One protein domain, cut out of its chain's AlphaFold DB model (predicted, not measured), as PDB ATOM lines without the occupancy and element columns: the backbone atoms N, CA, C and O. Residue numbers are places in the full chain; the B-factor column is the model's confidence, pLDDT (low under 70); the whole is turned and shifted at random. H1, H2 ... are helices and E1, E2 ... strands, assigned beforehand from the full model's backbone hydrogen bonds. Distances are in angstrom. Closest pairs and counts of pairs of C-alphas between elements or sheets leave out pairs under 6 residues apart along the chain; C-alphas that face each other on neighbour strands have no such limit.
ATOM      1  N   ASP A 213      51.827 -32.028  19.561       56.88
ATOM      2  CA  ASP A 213      50.827 -31.484  20.472       56.88
ATOM      3  C   ASP A 213      50.397 -32.641  21.390       56.88
ATOM      4  O   ASP A 213      49.955 -33.684  20.904       56.88
ATOM      5  N   ASP A 214      50.507 -32.477  22.714       53.31
ATOM      6  CA  ASP A 214      50.166 -33.506  23.723       53.31
ATOM      7  C   ASP A 214      48.696 -33.994  23.637       53.31
ATOM      8  O   ASP A 214      48.250 -34.821  24.429       53.31
ATOM      9  N   ARG A 215      47.911 -33.461  22.695       56.81
ATOM     10  CA  ARG A 215      46.509 -33.789  22.440       56.81
ATOM     11  C   ARG A 215      46.292 -34.947  21.462       56.81
ATOM     12  O   ARG A 215      45.168 -35.432  21.415       56.81
ATOM     13  N   ASP A 216      47.326 -35.413  20.754       53.59
ATOM     14  CA  ASP A 216      47.172 -36.430  19.695       53.59
ATOM     15  C   ASP A 216      47.726 -37.824  20.044       53.59
ATOM     16  O   ASP A 216      47.667 -38.732  19.209       53.59
ATOM     17  N   LEU A 217      48.257 -38.019  21.257       50.28
ATOM     18  CA  LEU A 217      48.819 -39.298  21.703       50.28
ATOM     19  C   LEU A 217      47.847 -40.029  22.632       50.28
ATOM     20  O   LEU A 217      47.563 -39.571  23.739       50.28
ATOM     21  N   ILE A 218      47.372 -41.196  22.194       65.62
ATOM     22  CA  ILE A 218      46.602 -42.115  23.036       65.62
ATOM     23  C   ILE A 218      47.597 -43.052  23.725       65.62
ATOM     24  O   ILE A 218      48.386 -43.731  23.067       65.62
ATOM     25  N   GLU A 219      47.586 -43.075  25.060       70.00
ATOM     26  CA  GLU A 219      48.362 -44.041  25.843       70.00
ATOM     27  C   GLU A 219      47.630 -45.388  25.825       70.00
ATOM     28  O   GLU A 219      46.578 -45.545  26.449       70.00
ATOM     29  N   MET A 220      48.185 -46.363  25.105       75.25
ATOM     30  CA  MET A 220      47.716 -47.744  25.130       75.25
ATOM     31  C   MET A 220      48.623 -48.577  26.035       75.25
ATOM     32  O   MET A 220      49.853 -48.535  25.932       75.25
ATOM     33  N   VAL A 221      48.005 -49.330  26.945       81.31
ATOM     34  CA  VAL A 221      48.696 -50.274  27.827       81.31
ATOM     35  C   VAL A 221      48.401 -51.679  27.322       81.31
ATOM     36  O   VAL A 221      47.264 -52.142  27.402       81.31
ATOM     37  N   GLU A 222      49.426 -52.331  26.784       85.75
ATOM     38  CA  GLU A 222      49.346 -53.706  26.301       85.75
ATOM     39  C   GLU A 222      49.157 -54.690  27.477       85.75
ATOM     40  O   GLU A 222      49.519 -54.376  28.619       85.75
ATOM     41  N   PRO A 223      48.623 -55.905  27.244       77.12
ATOM     42  CA  PRO A 223      48.377 -56.896  28.298       77.12
ATOM     43  C   PRO A 223      49.635 -57.339  29.060       77.12
ATOM     44  O   PRO A 223      49.539 -57.826  30.186       77.12
ATOM     45  N   ASP A 224      50.811 -57.184  28.451       85.88
ATOM     46  CA  ASP A 224      52.114 -57.472  29.057       85.88
ATOM     47  C   ASP A 224      52.671 -56.301  29.894       85.88
ATOM     48  O   ASP A 224      53.736 -56.416  30.501       85.88
ATOM     49  N   GLY A 225      51.932 -55.189  29.974       79.69
ATOM     50  CA  GLY A 225      52.295 -53.985  30.718       79.69
ATOM     51  C   GLY A 225      53.156 -52.996  29.931       79.69
ATOM     52  O   GLY A 225      53.550 -51.964  30.486       79.69
ATOM     53  N   THR A 226      53.445 -53.270  28.658       86.44
ATOM     54  CA  THR A 226      54.195 -52.349  27.806       86.44
ATOM     55  C   THR A 226      53.313 -51.159  27.429       86.44
ATOM     56  O   THR A 226      52.162 -51.316  27.028       86.44
ATOM     57  N   ARG A 227      53.843 -49.942  27.579       80.94
ATOM     58  CA  ARG A 227      53.134 -48.707  27.219       80.94
ATOM     59  C   ARG A 227      53.554 -48.271  25.829       80.94
ATOM     60  O   ARG A 227      54.745 -48.054  25.592       80.94
ATOM     61  N   ARG A 228      52.586 -48.116  24.932       82.81
ATOM     62  CA  ARG A 228      52.801 -47.619  23.576       82.81
ATOM     63  C   ARG A 228      51.984 -46.350  23.374       82.81
ATOM     64  O   ARG A 228      50.826 -46.277  23.771       82.81
ATOM     65  N   PHE A 229      52.615 -45.350  22.773       69.81
ATOM     66  CA  PHE A 229      51.963 -44.112  22.368       69.81
ATOM     67  C   PHE A 229      51.804 -44.166  20.852       69.81
ATOM     68  O   PHE A 229      52.807 -44.200  20.138       69.81
ATOM     69  N   GLU A 230      50.564 -44.231  20.376       70.81
ATOM     70  CA  GLU A 230      50.243 -44.123  18.951       70.81
ATOM     71  C   GLU A 230      49.577 -42.770  18.687       70.81
ATOM     72  O   GLU A 230      48.831 -42.244  19.519       70.81
ATOM     73  N   THR A 231      49.890 -42.182  17.536       65.94
ATOM     74  CA  THR A 231      49.233 -40.966  17.058       65.94
ATOM     75  C   THR A 231      47.857 -41.307  16.496       65.94
ATOM     76  O   THR A 231      47.732 -42.263  15.736       65.94
ATOM     77  N   LEU A 232      46.835 -40.498  16.801       60.09
ATOM     78  CA  LEU A 232      45.443 -40.667  16.329       60.09
ATOM     79  C   LEU A 232      45.297 -40.892  14.807       60.09
ATOM     80  O   LEU A 232      44.312 -41.477  14.354       60.09
ATOM     81  N   GLN A 233      46.273 -40.451  14.010       59.91
ATOM     82  CA  GLN A 233      46.296 -40.669  12.563       59.91
ATOM     83  C   GLN A 233      46.514 -42.144  12.170       59.91
ATOM     84  O   GLN A 233      45.983 -42.564  11.145       59.91
ATOM     85  N   ASP A 234      47.205 -42.950  12.985       56.16
ATOM     86  CA  ASP A 234      47.508 -44.356  12.665       56.16
ATOM     87  C   ASP A 234      46.305 -45.295  12.871       56.16
ATOM     88  O   ASP A 234      46.212 -46.341  12.226       56.16
ATOM     89  N   GLU A 235      45.351 -44.928  13.733       56.72
ATOM     90  CA  GLU A 235      44.101 -45.680  13.908       56.72
ATOM     91  C   GLU A 235      43.060 -45.350  12.835       56.72
ATOM     92  O   GLU A 235      42.353 -46.241  12.363       56.72
ATOM     93  N   LEU A 236      42.989 -44.094  12.386       53.56
ATOM     94  CA  LEU A 236      42.021 -43.676  11.366       53.56
ATOM     95  C   LEU A 236      42.285 -44.330   9.999       53.56
ATOM     96  O   LEU A 236      41.337 -44.598   9.261       53.56
ATOM     97  N   VAL A 237      43.541 -44.672   9.694       55.78
ATOM     98  CA  VAL A 237      43.911 -45.409   8.472       55.78
ATOM     99  C   VAL A 237      43.466 -46.879   8.519       55.78
ATOM    100  O   VAL A 237      43.274 -47.485   7.472       55.78
ATOM    101  N   LYS A 238      43.224 -47.467   9.699       57.50
ATOM    102  CA  LYS A 238      42.795 -48.877   9.803       57.50
ATOM    103  C   LYS A 238      41.307 -49.094   9.505       57.50
ATOM    104  O   LYS A 238      40.891 -50.237   9.349       57.50
ATOM    105  N   ILE A 239      40.508 -48.027   9.439       60.41
ATOM    106  CA  ILE A 239      39.043 -48.115   9.303       60.41
ATOM    107  C   ILE A 239      38.577 -47.831   7.865       60.41
ATOM    108  O   ILE A 239      37.435 -48.137   7.529       60.41
ATOM    109  N   LEU A 240      39.438 -47.282   7.005       69.94
ATOM    110  CA  LEU A 240      39.100 -46.972   5.617       69.94
ATOM    111  C   LEU A 240      39.885 -47.874   4.657       69.94
ATOM    112  O   LEU A 240      41.097 -48.019   4.800       69.94
ATOM    113  N   ASP A 241      39.201 -48.486   3.688       77.62
ATOM    114  CA  ASP A 241      39.879 -49.184   2.590       77.62
ATOM    115  C   ASP A 241      40.562 -48.191   1.623       77.62
ATOM    116  O   ASP A 241      40.450 -46.970   1.762       77.62
ATOM    117  N   ALA A 242      41.291 -48.709   0.628       79.62
ATOM    118  CA  ALA A 242      41.971 -47.885  -0.381       79.62
ATOM    119  C   ALA A 242      41.010 -46.988  -1.190       79.62
ATOM    120  O   ALA A 242      41.457 -46.016  -1.799       79.62
ATOM    121  N   ASP A 243      39.712 -47.298  -1.161       80.31
ATOM    122  CA  ASP A 243      38.644 -46.581  -1.851       80.31
ATOM    123  C   ASP A 243      37.871 -45.627  -0.911       80.31
ATOM    124  O   ASP A 243      36.960 -44.926  -1.352       80.31
ATOM    125  N   GLY A 244      38.256 -45.536   0.370       80.50
ATOM    126  CA  GLY A 244      37.673 -44.628   1.360       80.50
ATOM    127  C   GLY A 244      36.396 -45.133   2.039       80.50
ATOM    128  O   GLY A 244      35.694 -44.334   2.662       80.50
ATOM    129  N   ASN A 245      36.074 -46.427   1.951       82.88
ATOM    130  CA  ASN A 245      34.888 -46.997   2.591       82.88
ATOM    131  C   ASN A 245      35.155 -47.398   4.042       82.88
ATOM    132  O   ASN A 245      36.204 -47.952   4.365       82.88
ATOM    133  N   ARG A 246      34.163 -47.184   4.911       77.81
ATOM    134  CA  ARG A 246      34.235 -47.538   6.331       77.81
ATOM    135  C   ARG A 246      34.072 -49.047   6.528       77.81
ATOM    136  O   ARG A 246      33.027 -49.611   6.205       77.81
ATOM    137  N   LEU A 247      35.095 -49.683   7.090       83.31
ATOM    138  CA  LEU A 247      35.104 -51.103   7.430       83.31
ATOM    139  C   LEU A 247      34.621 -51.327   8.874       83.31
ATOM    140  O   LEU A 247      34.881 -50.513   9.764       83.31
ATOM    141  N   ASP A 248      33.902 -52.425   9.112       83.31
ATOM    142  CA  ASP A 248      33.619 -52.919  10.461       83.31
ATOM    143  C   ASP A 248      34.845 -53.620  11.081       83.31
ATOM    144  O   ASP A 248      35.897 -53.765  10.457       83.31
ATOM    145  N   THR A 249      34.720 -54.078  12.329       80.94
ATOM    146  CA  THR A 249      35.797 -54.793  13.038       80.94
ATOM    147  C   THR A 249      36.171 -56.138  12.404       80.94
ATOM    148  O   THR A 249      37.199 -56.707  12.760       80.94
ATOM    149  N   GLU A 250      35.350 -56.663  11.488       83.25
ATOM    150  CA  GLU A 250      35.636 -57.864  10.694       83.25
ATOM    151  C   GLU A 250      36.226 -57.531   9.309       83.25
ATOM    152  O   GLU A 250      36.519 -58.444   8.535       83.25
ATOM    153  N   GLY A 251      36.409 -56.247   8.980       79.88
ATOM    154  CA  GLY A 251      36.898 -55.797   7.678       79.88
ATOM    155  C   GLY A 251      35.840 -55.797   6.568       79.88
ATOM    156  O   GLY A 251      36.203 -55.765   5.392       79.88
ATOM    157  N   LYS A 252      34.539 -55.855   6.886       84.94
ATOM    158  CA  LYS A 252      33.462 -55.717   5.893       84.94
ATOM    159  C   LYS A 252      33.076 -54.259   5.708       84.94
ATOM    160  O   LYS A 252      32.923 -53.515   6.672       84.94
ATOM    161  N   VAL A 253      32.838 -53.885   4.454       84.44
ATOM    162  CA  VAL A 253      32.301 -52.573   4.086       84.44
ATOM    163  C   VAL A 253      30.910 -52.415   4.691       84.44
ATOM    164  O   VAL A 253      29.974 -53.137   4.332       84.44
ATOM    165  N   ILE A 254      30.776 -51.463   5.609       85.00
ATOM    166  CA  ILE A 254      29.472 -51.005   6.072       85.00
ATOM    167  C   ILE A 254      28.925 -50.148   4.928       85.00
ATOM    168  O   ILE A 254      29.550 -49.162   4.549       85.00
ATOM    169  N   ALA A 255      27.827 -50.603   4.320       73.50
ATOM    170  CA  ALA A 255      27.184 -49.999   3.150       73.50
ATOM    171  C   ALA A 255      27.077 -48.453   3.240       73.50
ATOM    172  O   ALA A 255      26.941 -47.940   4.354       73.50
ATOM    173  N   PRO A 256      27.138 -47.744   2.091       58.81
ATOM    174  CA  PRO A 256      27.327 -46.291   2.014       58.81
ATOM    175  C   PRO A 256      26.253 -45.464   2.727       58.81
ATOM    176  O   PRO A 256      25.071 -45.881   2.722       58.81
TER     177      PRO A 256
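Overview. This is residues 213 to 256 of the 256 residues of an uncharacterized protein of Rhodococcus erythropolis (strain PR4 / NBRC 100887) (UniProt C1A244). What shape is this? There is little regular structure: a hairpin of strands E1 and E2 at one end, then the short helix H1, then residues 237 to 256, with no named element, reaching the other end. What is its make-up? The printed part has 44 residues, 15 in named elements, mixed, running E1, E2, H1; the sheet E1 - E2 is antiparallel. It is flat, 36 by 27 by 13 A, and only just loose, close to extended, with a radius of gyration of the C-alphas of 13.6 A.

Along the chain. Where is the sheet? E1, residues 217 to 221, begins at C-alpha 217 (48.819, -39.298, 21.703) and measures 12.6 A from first to last C-alpha; E2, residues 227 to 231, measures 13.4 A. Where is H1? It is residues 232 to 236, 6.7 A, ending at C-alpha 236 (42.021, -43.676, 11.366).

Arrangement. How do E1 and E2 stand? This hairpin is antiparallel at 150 degrees, with N 220 and O 228 within hydrogen-bond range at 3.0 A. And H1? The closest C-alphas of E1 and H1, Leu 217 and Leu 232, are 6.5 A apart. Within hydrogen-bond range are 0 of 1 O i to N i+4 pairs and 0 of 2 O i to N i+3 pairs.

Size, cuts and confidence. How large is it? The farthest C-alphas, Gly 225 and Pro 256, are 38.8 A apart; the printed part has no cut. Where is confidence low? Residues 213 to 218, 229, 231 to 240 and 256 are under 70.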